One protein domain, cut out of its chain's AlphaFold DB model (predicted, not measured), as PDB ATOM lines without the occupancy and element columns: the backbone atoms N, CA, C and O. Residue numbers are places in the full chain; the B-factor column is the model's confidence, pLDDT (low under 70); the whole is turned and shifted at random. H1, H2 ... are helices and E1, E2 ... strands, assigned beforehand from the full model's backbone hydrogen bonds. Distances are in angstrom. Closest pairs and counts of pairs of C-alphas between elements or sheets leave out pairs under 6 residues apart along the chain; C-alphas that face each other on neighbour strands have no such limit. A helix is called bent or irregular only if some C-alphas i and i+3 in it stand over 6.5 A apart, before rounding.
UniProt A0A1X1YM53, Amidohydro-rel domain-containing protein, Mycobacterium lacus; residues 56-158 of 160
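AT A GLANCE: This is residues 56 to 158 of the 160 residues of the protein "Amidohydro-rel domain-containing protein" of Mycobacterium lacus (UniProt A0A1X1YM53). Two short parallel strands, E1 and E2, lie in the middle of an elongated model, with the kinked helix H5 packed on E2 and H3 in the crossover between the strands. H1 and H2, joined by a long loop, make one end; the unnamed stretch of residues 117 to 131, with H4 after it, lies toward the other. The printed part has 103 residues, with five named helices and two named strands in the order H1 H2 E1 H3 E2 H4 H5, and its class is mostly helix. It is loose, with a radius of gyration of the C-alphas of 16.1 A and spans of 51 by 28 by 26 A.

HOW THE PARTS SIT: H1, residues 56 to 70, touches H2, residues 82 to 87, at a steep tilt of 47 degrees, opposite ways; their closest C-alphas, of His 64 and Pro 82, are 5.8 A apart. With residues 56 to 57 alone H1 touches H3, residues 102 to 109, the closest C-alphas being those of Pro 57 and Val 105, 6.3 A. E1, residues 93 to 95, and E2, residues 114 to 116, are parallel, with N 95 and O 115 at 2.9 A and N 115 and O 93 at 2.8 A, within hydrogen-bond range. E1, H3 and E2 form a strand-helix-strand unit, two parallel neighbour strands with a helix between them in the chain, and its crossover is right-handed. The closest C-alphas of E2 and H5, residues 142 to 157, are those of Met 115 and Ile 148, 4.5 A. H4, residues 132 to 136, and H5 only just touch, with 3 pairs of C-alphas within 8 A; the closest are those of Leu 134 and Arg 145, 6.9 A. Every O i to N i+4 pair is within hydrogen-bond range in H1, H2, H3 and H4, and 10 of 12 are in H5.

IN THESE COORDINATES: H1 begins at C-alpha 56, (84.927, 232.399, 28.099), and is 20.4 A long. H5, 21.9 A long, ends at C-alpha 157, (82.189, 217.604, 42.971); it has a kink of 41 degrees near residue 149 and is irregular, with C-alphas 149 and 152 7.6 A apart.

THE WHOLE: The two C-alphas farthest apart, of Glu 75 and Pro 128, are 50.7 A apart. The links H1 to H2 and E2 to H4 are long, the printed part has no cut, and no printed residue has a pLDDT under 70.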
ATOM      1  N   VAL A  56      85.426 231.820  26.841       96.44
ATOM      2  CA  VAL A  56      84.927 232.399  28.099       96.44
ATOM      3  C   VAL A  56      85.367 233.853  28.299       96.44
ATOM      4  O   VAL A  56      84.483 234.665  28.582       96.44
ATOM      5  N   PRO A  57      86.650 234.238  28.105       96.19
ATOM      6  CA  PRO A  57      87.074 235.637  28.246       96.19
ATOM      7  C   PRO A  57      86.256 236.587  27.372       96.19
ATOM      8  O   PRO A  57      85.650 237.531  27.867       96.19
ATOM      9  N   PHE A  58      86.131 236.260  26.083       96.00
ATOM     10  CA  PHE A  58      85.345 237.055  25.146       96.00
ATOM     11  C   PHE A  58      83.881 237.194  25.583       96.00
ATOM     12  O   PHE A  58      83.296 238.272  25.482       96.00
ATOM     13  N   PHE A  59      83.264 236.105  26.043       96.06
ATOM     14  CA  PHE A  59      81.855 236.127  26.417       96.06
ATOM     15  C   PHE A  59      81.597 236.946  27.678       96.06
ATOM     16  O   PHE A  59      80.645 237.727  27.701       96.06
ATOM     17  N   ILE A  60      82.447 236.806  28.697       95.56
ATOM     18  CA  ILE A  60      82.349 237.597  29.926       95.56
ATOM     19  C   ILE A  60      82.520 239.089  29.615       95.56
ATOM     20  O   ILE A  60      81.669 239.877  30.029       95.56
ATOM     21  N   ASP A  61      83.502 239.462  28.791       95.12
ATOM     22  CA  ASP A  61      83.703 240.852  28.363       95.12
ATOM     23  C   ASP A  61      82.488 241.410  27.612       95.12
ATOM     24  O   ASP A  61      82.059 242.541  27.847       95.12
ATOM     25  N   ARG A  62      81.871 240.616  26.726       95.56
ATOM     26  CA  ARG A  62      80.667 241.050  25.997       95.56
ATOM     27  C   ARG A  62      79.452 241.203  26.892       95.56
ATOM     28  O   ARG A  62      78.667 242.132  26.695       95.56
ATOM     29  N   LEU A  63      79.274 240.311  27.862       94.38
ATOM     30  CA  LEU A  63      78.217 240.476  28.850       94.38
ATOM     31  C   LEU A  63      78.472 241.713  29.713       94.38
ATOM     32  O   LEU A  63      77.520 242.431  30.006       94.38
ATOM     33  N   HIS A  64      79.724 241.976  30.090       94.38
ATOM     34  CA  HIS A  64      80.102 243.152  30.867       94.38
ATOM     35  C   HIS A  64      79.811 244.444  30.092       94.38
ATOM     36  O   HIS A  64      79.112 245.318  30.592       94.38
ATOM     37  N   GLU A  65      80.190 244.517  28.814       94.50
ATOM     38  CA  GLU A  65      79.857 245.656  27.952       94.50
ATOM     39  C   GLU A  65      78.335 245.888  27.862       94.50
ATOM     40  O   GLU A  65      77.853 247.024  27.890       94.50
ATOM     41  N   HIS A  66      77.545 244.816  27.745       93.06
ATOM     42  CA  HIS A  66      76.085 244.918  27.742       93.06
ATOM     43  C   HIS A  66      75.525 245.349  29.096       93.06
ATOM     44  O   HIS A  66      74.560 246.112  29.126       93.06
ATOM     45  N   PHE A  67      76.119 244.888  30.193       92.75
ATOM     46  CA  PHE A  67      75.773 245.324  31.536       92.75
ATOM     47  C   PHE A  67      76.009 246.834  31.694       92.75
ATOM     48  O   PHE A  67      75.099 247.544  32.115       92.75
ATOM     49  N   GLU A  68      77.159 247.346  31.248       92.25
ATOM     50  CA  GLU A  68      77.480 248.777  31.305       92.25
ATOM     51  C   GLU A  68      76.573 249.634  30.410       92.25
ATOM     52  O   GLU A  68      76.125 250.708  30.810       92.25
ATOM     53  N   LYS A  69      76.297 249.181  29.179       91.06
ATOM     54  CA  LYS A  69      75.597 249.998  28.168       91.06
ATOM     55  C   LYS A  69      74.080 249.848  28.173       91.06
ATOM     56  O   LYS A  69      73.388 250.705  27.628       91.06
ATOM     57  N   ARG A  70      73.570 248.715  28.660       88.19
ATOM     58  CA  ARG A  70      72.163 248.292  28.521       88.19
ATOM     59  C   ARG A  70      71.621 247.635  29.793       88.19
ATOM     60  O   ARG A  70      70.609 246.934  29.730       88.19
ATOM     61  N   GLY A  71      72.288 247.823  30.932       82.25
ATOM     62  CA  GLY A  71      71.925 247.196  32.206       82.25
ATOM     63  C   GLY A  71      70.489 247.485  32.662       82.25
ATOM     64  O   GLY A  71      69.867 246.664  33.332       82.25
ATOM     65  N   ASP A  72      69.927 248.619  32.253       85.44
ATOM     66  CA  ASP A  72      68.573 249.072  32.575       85.44
ATOM     67  C   ASP A  72      67.532 248.773  31.479       85.44
ATOM     68  O   ASP A  72      66.338 248.969  31.698       85.44
ATOM     69  N   TRP A  73      67.941 248.250  30.316       88.69
ATOM     70  CA  TRP A  73      67.024 247.956  29.201       88.69
ATOM     71  C   TRP A  73      66.099 246.767  29.479       88.69
ATOM     72  O   TRP A  73      65.070 246.612  28.823       88.69
ATOM     73  N   VAL A  74      66.471 245.908  30.428       80.88
ATOM     74  CA  VAL A  74      65.667 244.764  30.860       80.88
ATOM     75  C   VAL A  74      65.267 244.994  32.306       80.88
ATOM     76  O   VAL A  74      66.101 244.922  33.209       80.88
ATOM     77  N   GLU A  75      63.978 245.240  32.536       83.12
ATOM     78  CA  GLU A  75      63.435 245.393  33.884       83.12
ATOM     79  C   GLU A  75      63.770 244.148  34.724       83.12
ATOM     80  O   GLU A  75      63.402 243.026  34.375       83.12
ATOM     81  N   ARG A  76      64.504 244.341  35.831       80.00
ATOM     82  CA  ARG A  76      65.017 243.266  36.711       80.00
ATOM     83  C   ARG A  76      65.935 242.243  36.018       80.00
ATOM     84  O   ARG A  76      66.106 241.144  36.548       80.00
ATOM     85  N   GLY A  77      66.522 242.584  34.871       79.88
ATOM     86  CA  GLY A  77      67.410 241.692  34.127       79.88
ATOM     87  C   GLY A  77      68.729 241.454  34.858       79.88
ATOM     88  O   GLY A  77      68.985 240.362  35.368       79.88
ATOM     89  N   TRP A  78      69.567 242.483  34.934       86.19
ATOM     90  CA  TRP A  78      70.903 242.367  35.513       86.19
ATOM     91  C   TRP A  78      70.883 242.601  37.025       86.19
ATOM     92  O   TRP A  78      70.233 243.520  37.515       86.19
ATOM     93  N   ARG A  79      71.605 241.766  37.782       86.56
ATOM     94  CA  ARG A  79      71.704 241.882  39.253       86.56
ATOM     95  C   ARG A  79      73.092 242.262  39.756       86.56
ATOM     96  O   ARG A  79      73.207 242.756  40.870       86.56
ATOM     97  N   ARG A  80      74.121 241.950  38.974       89.88
ATOM     98  CA  ARG A  80      75.542 242.156  39.268       89.88
ATOM     99  C   ARG A  80      76.340 241.985  37.982       89.88
ATOM    100  O   ARG A  80      75.787 241.476  36.996       89.88
ATOM    101  N   ASP A  81      77.600 242.385  38.024       92.06
ATOM    102  CA  ASP A  81      78.514 242.238  36.905       92.06
ATOM    103  C   ASP A  81      78.697 240.749  36.546       92.06
ATOM    104  O   ASP A  81      78.766 239.907  37.448       92.06
ATOM    105  N   PRO A  82      78.780 240.371  35.262       92.38
ATOM    106  CA  PRO A  82      79.164 239.022  34.840       92.38
ATOM    107  C   PRO A  82      80.443 238.495  35.509       92.38
ATOM    108  O   PRO A  82      80.481 237.322  35.896       92.38
ATOM    109  N   HIS A  83      81.446 239.351  35.725       93.69
ATOM    110  CA  HIS A  83      82.678 238.985  36.429       93.69
ATOM    111  C   HIS A  83      82.412 238.557  37.878       93.69
ATOM    112  O   HIS A  83      83.040 237.614  38.363       93.69
ATOM    113  N   ASP A  84      81.427 239.161  38.551       94.31
ATOM    114  CA  ASP A  84      81.073 238.811  39.933       94.31
ATOM    115  C   ASP A  84      80.519 237.385  40.032       94.31
ATOM    116  O   ASP A  84      80.693 236.710  41.048       94.31
ATOM    117  N   TYR A  85      79.837 236.889  38.993       92.75
ATOM    118  CA  TYR A  85      79.350 235.506  38.977       92.75
ATOM    119  C   TYR A  85      80.491 234.499  38.853       92.75
ATOM    120  O   TYR A  85      80.435 233.451  39.507       92.75
ATOM    121  N   LEU A  86      81.501 234.826  38.041       92.06
ATOM    122  CA  LEU A  86      82.705 234.023  37.869       92.06
ATOM    123  C   LEU A  86      83.509 233.978  39.173       92.06
ATOM    124  O   LEU A  86      83.798 232.896  39.678       92.06
ATOM    125  N   GLN A  87      83.778 235.142  39.774       91.62
ATOM    126  CA  GLN A  87      84.495 235.251  41.050       91.62
ATOM    127  C   GLN A  87      83.758 234.557  42.201       91.62
ATOM    128  O   GLN A  87      84.385 233.950  43.067       91.62
ATOM    129  N   ALA A  88      82.424 234.590  42.197       93.38
ATOM    130  CA  ALA A  88      81.610 233.875  43.175       93.38
ATOM    131  C   ALA A  88      81.591 232.343  42.973       93.38
ATOM    132  O   ALA A  88      80.937 231.652  43.753       93.38
ATOM    133  N   GLY A  89      82.265 231.803  41.950       91.00
ATOM    134  CA  GLY A  89      82.393 230.359  41.725       91.00
ATOM    135  C   GLY A  89      81.136 229.687  41.166       91.00
ATOM    136  O   GLY A  89      80.944 228.488  41.367       91.00
ATOM    137  N   ASN A  90      80.269 230.442  40.481       88.06
ATOM    138  CA  ASN A  90      79.033 229.904  39.888       88.06
ATOM    139  C   ASN A  90      79.220 229.390  38.455       88.06
ATOM    140  O   ASN A  90      78.300 228.806  37.890       88.06
ATOM    141  N   ILE A  91      80.374 229.660  37.850       93.00
ATOM    142  CA  ILE A  91      80.679 229.322  36.463       93.00
ATOM    143  C   ILE A  91      81.875 228.383  36.472       93.00
ATOM    144  O   ILE A  91      82.867 228.657  37.144       93.00
ATOM    145  N   TRP A  92      81.754 227.292  35.726       94.62
ATOM    146  CA  TRP A  92      82.780 226.276  35.556       94.62
ATOM    147  C   TRP A  92      82.779 225.817  34.108       94.62
ATOM    148  O   TRP A  92      81.714 225.716  33.497       94.62
ATOM    149  N   VAL A  93      83.959 225.535  33.570       95.19
ATOM    150  CA  VAL A  93      84.122 224.985  32.223       95.19
ATOM    151  C   VAL A  93      85.142 223.866  32.238       95.19
ATOM    152  O   VAL A  93      85.982 223.780  33.139       95.19
ATOM    153  N   THR A  94      85.081 223.025  31.218       94.06
ATOM    154  CA  THR A  94      86.127 222.058  30.927       94.06
ATOM    155  C   THR A  94      87.036 222.574  29.813       94.06
ATOM    156  O   THR A  94      86.643 223.448  29.039       94.06
ATOM    157  N   CYS A  95      88.265 222.068  29.763       93.75
ATOM    158  CA  CYS A  95      89.199 222.331  28.678       93.75
ATOM    159  C   CYS A  95      89.796 221.038  28.128       93.75
ATOM    160  O   CYS A  95      90.053 220.091  28.886       93.75
ATOM    161  N   GLU A  96      90.123 221.065  26.841       89.19
ATOM    162  CA  GLU A  96      91.036 220.098  26.249       89.19
ATOM    163  C   GLU A  96      92.482 220.417  26.707       89.19
ATOM    164  O   GLU A  96      92.886 221.583  26.812       89.19
ATOM    165  N   PRO A  97      93.287 219.399  27.055       86.06
ATOM    166  CA  PRO A  97      94.654 219.545  27.563       86.06
ATOM    167  C   PRO A  97      95.616 220.394  26.736       86.06
ATOM    168  O   PRO A  97      96.573 220.942  27.293       86.06
ATOM    169  N   ASP A  98      95.427 220.406  25.423       88.94
ATOM    170  CA  ASP A  98      96.322 220.970  24.421       88.94
ATOM    171  C   ASP A  98      95.791 222.276  23.812       88.94
ATOM    172  O   ASP A  98      96.438 222.817  22.916       88.94
ATOM    173  N   GLU A  99      94.690 222.836  24.342       92.06
ATOM    174  CA  GLU A  99      94.141 224.130  23.914       92.06
ATOM    175  C   GLU A  99      95.225 225.228  23.909       92.06
ATOM    176  O   GLU A  99      95.651 225.686  24.982       92.06
ATOM    177  N   PRO A 100      95.636 225.747  22.731       93.94
ATOM    178  CA  PRO A 100      96.728 226.720  22.649       93.94
ATOM    179  C   PRO A 100      96.406 228.060  23.318       93.94
ATOM    180  O   PRO A 100      97.304 228.805  23.698       93.94
ATOM    181  N   ILE A 101      95.116 228.386  23.443       95.69
ATOM    182  CA  ILE A 101      94.634 229.650  24.008       95.69
ATOM    183  C   ILE A 101      94.573 229.639  25.539       95.69
ATOM    184  O   ILE A 101      94.443 230.693  26.160       95.69
ATOM    185  N   LEU A 102      94.687 228.466  26.164       96.50
ATOM    186  CA  LEU A 102      94.486 228.291  27.597       96.50
ATOM    187  C   LEU A 102      95.388 229.188  28.479       96.50
ATOM    188  O   LEU A 102      94.868 229.707  29.466       96.50
ATOM    189  N   PRO A 103      96.665 229.481  28.141       97.25
ATOM    190  CA  PRO A 103      97.448 230.480  28.876       97.25
ATOM    191  C   PRO A 103      96.789 231.862  28.881       97.25
ATOM    192  O   PRO A 103      96.653 232.468  29.935       97.25
ATOM    193  N   GLY A 104      96.278 232.318  27.734       97.50
ATOM    194  CA  GLY A 104      95.586 233.603  27.630       97.50
ATOM    195  C   GLY A 104      94.281 233.639  28.427       97.50
ATOM    196  O   GLY A 104      93.958 234.656  29.032       97.50
ATOM    197  N   VAL A 105      93.546 232.523  28.495       97.75
ATOM    198  CA  VAL A 105      92.354 232.421  29.357       97.75
ATOM    199  C   VAL A 105      92.737 232.591  30.828       97.75
ATOM    200  O   VAL A 105      92.083 233.341  31.551       97.75
ATOM    201  N   ILE A 106      93.811 231.923  31.259       97.69
ATOM    202  CA  ILE A 106      94.313 231.992  32.636       97.69
ATOM    203  C   ILE A 106      94.821 233.398  32.962       97.69
ATOM    204  O   ILE A 106      94.552 233.891  34.054       97.69
ATOM    205  N   ASP A 107      95.507 234.054  32.030       97.31
ATOM    206  CA  ASP A 107      96.008 235.415  32.222       97.31
ATOM    207  C   ASP A 107      94.868 236.429  32.399       97.31
ATOM    208  O   ASP A 107      94.991 237.361  33.194       97.31
ATOM    209  N   VAL A 108      93.746 236.247  31.690       96.56
ATOM    210  CA  VAL A 108      92.604 237.180  31.735       96.56
ATOM    211  C   VAL A 108      91.683 236.910  32.927       96.56
ATOM    212  O   VAL A 108      91.265 237.847  33.603       96.56
ATOM    213  N   LEU A 109      91.343 235.644  33.188       96.56
ATOM    214  CA  LEU A 109      90.280 235.267  34.132       96.56
ATOM    215  C   LEU A 109      90.753 234.402  35.312       96.56
ATOM    216  O   LEU A 109      89.969 234.106  36.217       96.56
ATOM    217  N   GLY A 110      92.016 233.978  35.321       97.00
ATOM    218  CA  GLY A 110      92.540 233.007  36.275       97.00
ATOM    219  C   GLY A 110      92.179 231.557  35.930       97.00
ATOM    220  O   GLY A 110      91.467 231.262  34.976       97.00
ATOM    221  N   ALA A 111      92.693 230.619  36.727       97.44
ATOM    222  CA  ALA A 111      92.517 229.181  36.491       97.44
ATOM    223  C   ALA A 111      91.413 228.539  37.348       97.44
ATOM    224  O   ALA A 111      91.158 227.348  37.210       97.44
ATOM    225  N   ASP A 112      90.782 229.269  38.272       97.12
ATOM    226  CA  ASP A 112      89.943 228.686  39.332       97.12
ATOM    227  C   ASP A 112      88.618 228.072  38.856       97.12
ATOM    228  O   ASP A 112      87.983 227.363  39.628       97.12
ATOM    229  N   PHE A 113      88.204 228.307  37.613       96.94
ATOM    230  CA  PHE A 113      86.938 227.819  37.054       96.94
ATOM    231  C   PHE A 113      87.113 226.740  35.972       96.94
ATOM    232  O   PHE A 113      86.127 226.248  35.428       96.94
ATOM    233  N   ILE A 114      88.358 226.380  35.646       97.38
ATOM    234  CA  ILE A 114      88.692 225.499  34.521       97.38
ATOM    235  C   ILE A 114      88.995 224.092  35.039       97.38
ATOM    236  O   ILE A 114      89.772 223.931  35.980       97.38
ATOM    237  N   MET A 115      88.420 223.063  34.428       96.94
ATOM    238  CA  MET A 115      88.658 221.659  34.772       96.94
ATOM    239  C   MET A 115      89.139 220.871  33.555       96.94
ATOM    240  O   MET A 115      88.751 221.150  32.428       96.94
ATOM    241  N   PHE A 116      89.976 219.865  33.772       95.12
ATOM    242  CA  PHE A 116      90.334 218.917  32.722       95.12
ATOM    243  C   PHE A 116      89.147 218.005  32.370       95.12
ATOM    244  O   PHE A 116      88.505 217.464  33.270       95.12
ATOM    245  N   ALA A 117      88.914 217.805  31.074       91.69
ATOM    246  CA  ALA A 117      88.036 216.778  30.525       91.69
ATOM    247  C   ALA A 117      88.815 215.941  29.506       91.69
ATOM    248  O   ALA A 117      89.528 216.503  28.674       91.69
ATOM    249  N   SER A 118      88.698 214.613  29.566       89.06
ATOM    250  CA  SER A 118      89.294 213.752  28.532       89.06
ATOM    251  C   SER A 118      88.441 213.609  27.276       89.06
ATOM    252  O   SER A 118      88.981 213.187  26.254       89.06
ATOM    253  N   ASP A 119      87.142 213.896  27.389       85.62
ATOM    254  CA  ASP A 119      86.120 213.624  26.373       85.62
ATOM    255  C   ASP A 119      86.111 212.153  25.917       85.62
ATOM    256  O   ASP A 119      85.801 211.820  24.782       85.62
ATOM    257  N   TYR A 120      86.518 211.209  26.770       83.50
ATOM    258  CA  TYR A 120      86.574 209.797  26.385       83.50
ATOM    259  C   TYR A 120      85.161 209.203  26.210       83.50
ATOM    260  O   TYR A 120      84.352 209.321  27.130       83.50
ATOM    261  N   PRO A 121      84.859 208.439  25.132       81.31
ATOM    262  CA  PRO A 121      85.756 207.871  24.117       81.31
ATOM    263  C   PRO A 121      85.683 208.591  22.762       81.31
ATOM    264  O   PRO A 121      85.694 207.943  21.712       81.31
ATOM    265  N   HIS A 122      85.516 209.906  22.777       80.88
ATOM    266  CA  HIS A 122      85.290 210.689  21.581       80.88
ATOM    267  C   HIS A 122      86.479 210.608  20.599       80.88
ATOM    268  O   HIS A 122      87.600 210.247  20.964       80.88
ATOM    269  N   TRP A 123      86.207 210.823  19.307       78.81
ATOM    270  CA  TRP A 123      87.126 210.454  18.216       78.81
ATOM    271  C   TRP A 123      88.397 211.310  18.159       78.81
ATOM    272  O   TRP A 123      89.403 210.872  17.599       78.81
ATOM    273  N   ASP A 124      88.326 212.524  18.693       79.50
ATOM    274  CA  ASP A 124      89.414 213.492  18.846       79.50
ATOM    275  C   ASP A 124      90.128 213.364  20.203       79.50
ATOM    276  O   ASP A 124      91.163 213.994  20.412       79.50
ATOM    277  N   GLY A 125      89.647 212.492  21.094       80.62
ATOM    278  CA  GLY A 125      90.291 212.201  22.367       80.62
ATOM    279  C   GLY A 125      91.594 211.408  22.208       80.62
ATOM    280  O   GLY A 125      91.723 210.501  21.386       80.62
ATOM    281  N   GLU A 126      92.572 211.685  23.072       86.00
ATOM    282  CA  GLU A 126      93.900 211.056  22.996       86.00
ATOM    283  C   GLU A 126      94.074 209.802  23.867       86.00
ATOM    284  O   GLU A 126      95.194 209.464  24.261       86.00
ATOM    285  N   TRP A 127      93.005 209.094  24.237       85.25
ATOM    286  CA  TRP A 127      93.132 207.924  25.115       85.25
ATOM    287  C   TRP A 127      94.124 206.882  24.549       85.25
ATOM    288  O   TRP A 127      94.026 206.521  23.374       85.25
ATOM    289  N   PRO A 128      95.076 206.350  25.351       88.12
ATOM    290  CA  PRO A 128      95.234 206.483  26.809       88.12
ATOM    291  C   PRO A 128      96.153 207.625  27.286       88.12
ATOM    292  O   PRO A 128      96.541 207.670  28.452       88.12
ATOM    293  N   GLN A 129      96.544 208.534  26.398       90.50
ATOM    294  CA  GLN A 129      97.472 209.640  26.652       90.50
ATOM    295  C   GLN A 129      96.786 210.977  26.975       90.50
ATOM    296  O   GLN A 129      97.487 211.976  27.105       90.50
ATOM    297  N   SER A 130      95.473 211.005  27.231       90.12
ATOM    298  CA  SER A 130      94.680 212.232  27.438       90.12
ATOM    299  C   SER A 130      95.229 213.203  28.493       90.12
ATOM    300  O   SER A 130      94.938 214.384  28.458       90.12
ATOM    301  N   THR A 131      96.051 212.759  29.450       92.62
ATOM    302  CA  THR A 131      96.632 213.671  30.463       92.62
ATOM    303  C   THR A 131      98.028 214.187  30.113       92.62
ATOM    304  O   THR A 131      98.569 215.023  30.840       92.62
ATOM    305  N   LYS A 132      98.647 213.681  29.041       93.25
ATOM    306  CA  LYS A 132     100.048 213.943  28.695       93.25
ATOM    307  C   LYS A 132     100.290 215.434  28.490       93.25
ATOM    308  O   LYS A 132     101.129 215.995  29.188       93.25
ATOM    309  N   HIS A 133      99.508 216.063  27.614       92.94
ATOM    310  CA  HIS A 133      99.628 217.485  27.284       92.94
ATOM    311  C   HIS A 133      99.510 218.363  28.528       92.94
ATOM    312  O   HIS A 133     100.420 219.140  28.820       92.94
ATOM    313  N   LEU A 134      98.485 218.135  29.353       94.00
ATOM    314  CA  LEU A 134      98.309 218.890  30.589       94.00
ATOM    315  C   LEU A 134      99.469 218.680  31.567       94.00
ATOM    316  O   LEU A 134      99.896 219.632  32.208       94.00
ATOM    317  N   ARG A 135     100.008 217.462  31.700       93.38
ATOM    318  CA  ARG A 135     101.119 217.162  32.623       93.38
ATOM    319  C   ARG A 135     102.443 217.779  32.189       93.38
ATOM    320  O   ARG A 135     103.224 218.166  33.054       93.38
ATOM    321  N   THR A 136     102.712 217.825  30.888       93.94
ATOM    322  CA  THR A 136     104.012 218.246  30.351       93.94
ATOM    323  C   THR A 136     104.052 219.696  29.906       93.94
ATOM    324  O   THR A 136     105.135 220.181  29.590       93.94
ATOM    325  N   ARG A 137     102.915 220.394  29.869       93.69
ATOM    326  CA  ARG A 137     102.883 221.797  29.458       93.69
ATOM    327  C   ARG A 137     103.722 222.684  30.384       93.69
ATOM    328  O   ARG A 137     103.762 222.468  31.602       93.69
ATOM    329  N   THR A 138     104.383 223.668  29.784       95.88
ATOM    330  CA  THR A 138     105.333 224.590  30.437       95.88
ATOM    331  C   THR A 138     104.942 226.059  30.282       95.88
ATOM    332  O   THR A 138     105.657 226.939  30.740       95.88
ATOM    333  N   ASP A 139     103.837 226.319  29.598       96.62
ATOM    334  CA  ASP A 139     103.273 227.626  29.259       96.62
ATOM    335  C   ASP A 139     102.289 228.156  30.319       96.62
ATOM    336  O   ASP A 139     101.773 229.258  30.172       96.62
ATOM    337  N   ILE A 140     102.037 227.397  31.392       97.19
ATOM    338  CA  ILE A 140     101.242 227.820  32.554       97.19
ATOM    339  C   ILE A 140     101.967 227.463  33.854       97.19
ATOM    340  O   ILE A 140     102.828 226.579  33.883       97.19
ATOM    341  N   SER A 141     101.596 228.125  34.950       97.31
ATOM    342  CA  SER A 141     102.173 227.842  36.264       97.31
ATOM    343  C   SER A 141     101.836 226.429  36.756       97.31
ATOM    344  O   SER A 141     100.804 225.845  36.411       97.31
ATOM    345  N   GLU A 142     102.692 225.881  37.623       97.00
ATOM    346  CA  GLU A 142     102.420 224.603  38.289       97.00
ATOM    347  C   GLU A 142     101.107 224.650  39.083       97.00
ATOM    348  O   GLU A 142     100.328 223.698  39.040       97.00
ATOM    349  N   GLU A 143     100.816 225.785  39.724       97.31
ATOM    350  CA  GLU A 143      99.566 225.991  40.449       97.31
ATOM    351  C   GLU A 143      98.344 225.889  39.527       97.31
ATOM    352  O   GLU A 143      97.400 225.166  39.846       97.31
ATOM    353  N   ALA A 144      98.361 226.569  38.375       97.62
ATOM    354  CA  ALA A 144      97.270 226.505  37.406       97.62
ATOM    355  C   ALA A 144      97.084 225.077  36.880       97.62
ATOM    356  O   ALA A 144      95.962 224.572  36.828       97.62
ATOM    357  N   ARG A 145      98.188 224.387  36.571       97.00
ATOM    358  CA  ARG A 145      98.169 222.996  36.108       97.00
ATOM    359  C   ARG A 145      97.525 222.062  37.134       97.00
ATOM    360  O   ARG A 145      96.700 221.235  36.765       97.00
ATOM    361  N   GLU A 146      97.843 222.209  38.418       96.94
ATOM    362  CA  GLU A 146      97.226 221.419  39.491       96.94
ATOM    363  C   GLU A 146      95.757 221.763  39.751       96.94
ATOM    364  O   GLU A 146      94.972 220.870  40.088       96.94
ATOM    365  N   LYS A 147      95.387 223.044  39.623       97.31
ATOM    366  CA  LYS A 147      93.990 223.486  39.696       97.31
ATOM    367  C   LYS A 147      93.163 222.792  38.620       97.31
ATOM    368  O   LYS A 147      92.259 222.030  38.961       97.31
ATOM    369  N   ILE A 148      93.563 222.968  37.363       97.44
ATOM    370  CA  ILE A 148      92.901 222.404  36.181       97.44
ATOM    371  C   ILE A 148      92.894 220.878  36.230       97.44
ATOM    372  O   ILE A 148      91.863 220.252  36.001       97.44
ATOM    373  N   GLY A 149      94.033 220.278  36.578       96.50
ATOM    374  CA  GLY A 149      94.194 218.833  36.586       96.50
ATOM    375  C   GLY A 149      93.328 218.117  37.615       96.50
ATOM    376  O   GLY A 149      92.964 216.971  37.378       96.50
ATOM    377  N   GLY A 150      92.977 218.748  38.739       96.62
ATOM    378  CA  GLY A 150      92.098 218.075  39.692       96.62
ATOM    379  C   GLY A 150      91.593 218.878  40.883       96.62
ATOM    380  O   GLY A 150      90.511 218.555  41.362       96.62
ATOM    381  N   ARG A 151      92.285 219.918  41.377       97.31
ATOM    382  CA  ARG A 151      91.782 220.641  42.572       97.31
ATOM    383  C   ARG A 151      90.435 221.325  42.313       97.31
ATOM    384  O   ARG A 151      89.586 221.361  43.201       97.31
ATOM    385  N   ASN A 152      90.225 221.822  41.098       97.25
ATOM    386  CA  ASN A 152      88.976 222.459  40.694       97.25
ATOM    387  C   ASN A 152      87.820 221.456  40.637       97.25
ATOM    388  O   ASN A 152      86.791 221.686  41.266       97.25
ATOM    389  N   ALA A 153      88.030 220.304  39.996       96.62
ATOM    390  CA  ALA A 153      87.061 219.209  39.986       96.62
ATOM    391  C   ALA A 153      86.773 218.692  41.403       96.62
ATOM    392  O   ALA A 153      85.621 218.486  41.773       96.62
ATOM    393  N   GLN A 154      87.801 218.565  42.244       96.25
ATOM    394  CA  GLN A 154      87.634 218.188  43.644       96.25
ATOM    395  C   GLN A 154      86.702 219.156  44.391       96.25
ATOM    396  O   GLN A 154      85.805 218.707  45.105       96.25
ATOM    397  N   ARG A 155      86.880 220.470  44.193       95.31
ATOM    398  CA  ARG A 155      86.020 221.511  44.777       95.31
ATOM    399  C   ARG A 155      84.599 221.459  44.216       95.31
ATOM    400  O   ARG A 155      83.654 221.583  44.985       95.31
ATOM    401  N   PHE A 156      84.455 221.280  42.906       95.06
ATOM    402  CA  PHE A 156      83.158 221.260  42.232       95.06
ATOM    403  C   PHE A 156      82.306 220.050  42.645       95.06
ATOM    404  O   PHE A 156      81.148 220.210  43.019       95.06
ATOM    405  N   TYR A 157      82.892 218.850  42.646       94.00
ATOM    406  CA  TYR A 157      82.189 217.604  42.971       94.00
ATOM    407  C   TYR A 157      82.172 217.268  44.473       94.00
ATOM    408  O   TYR A 157      81.529 216.298  44.869       94.00
ATOM    409  N   GLY A 158      82.884 218.025  45.317       94.81
ATOM    410  CA  GLY A 158      82.978 217.752  46.757       94.81
ATOM    411  C   GLY A 158      83.704 216.441  47.086       94.81
ATOM    412  O   GLY A 158      83.294 215.712  47.989       94.81
TER     413      GLY A 158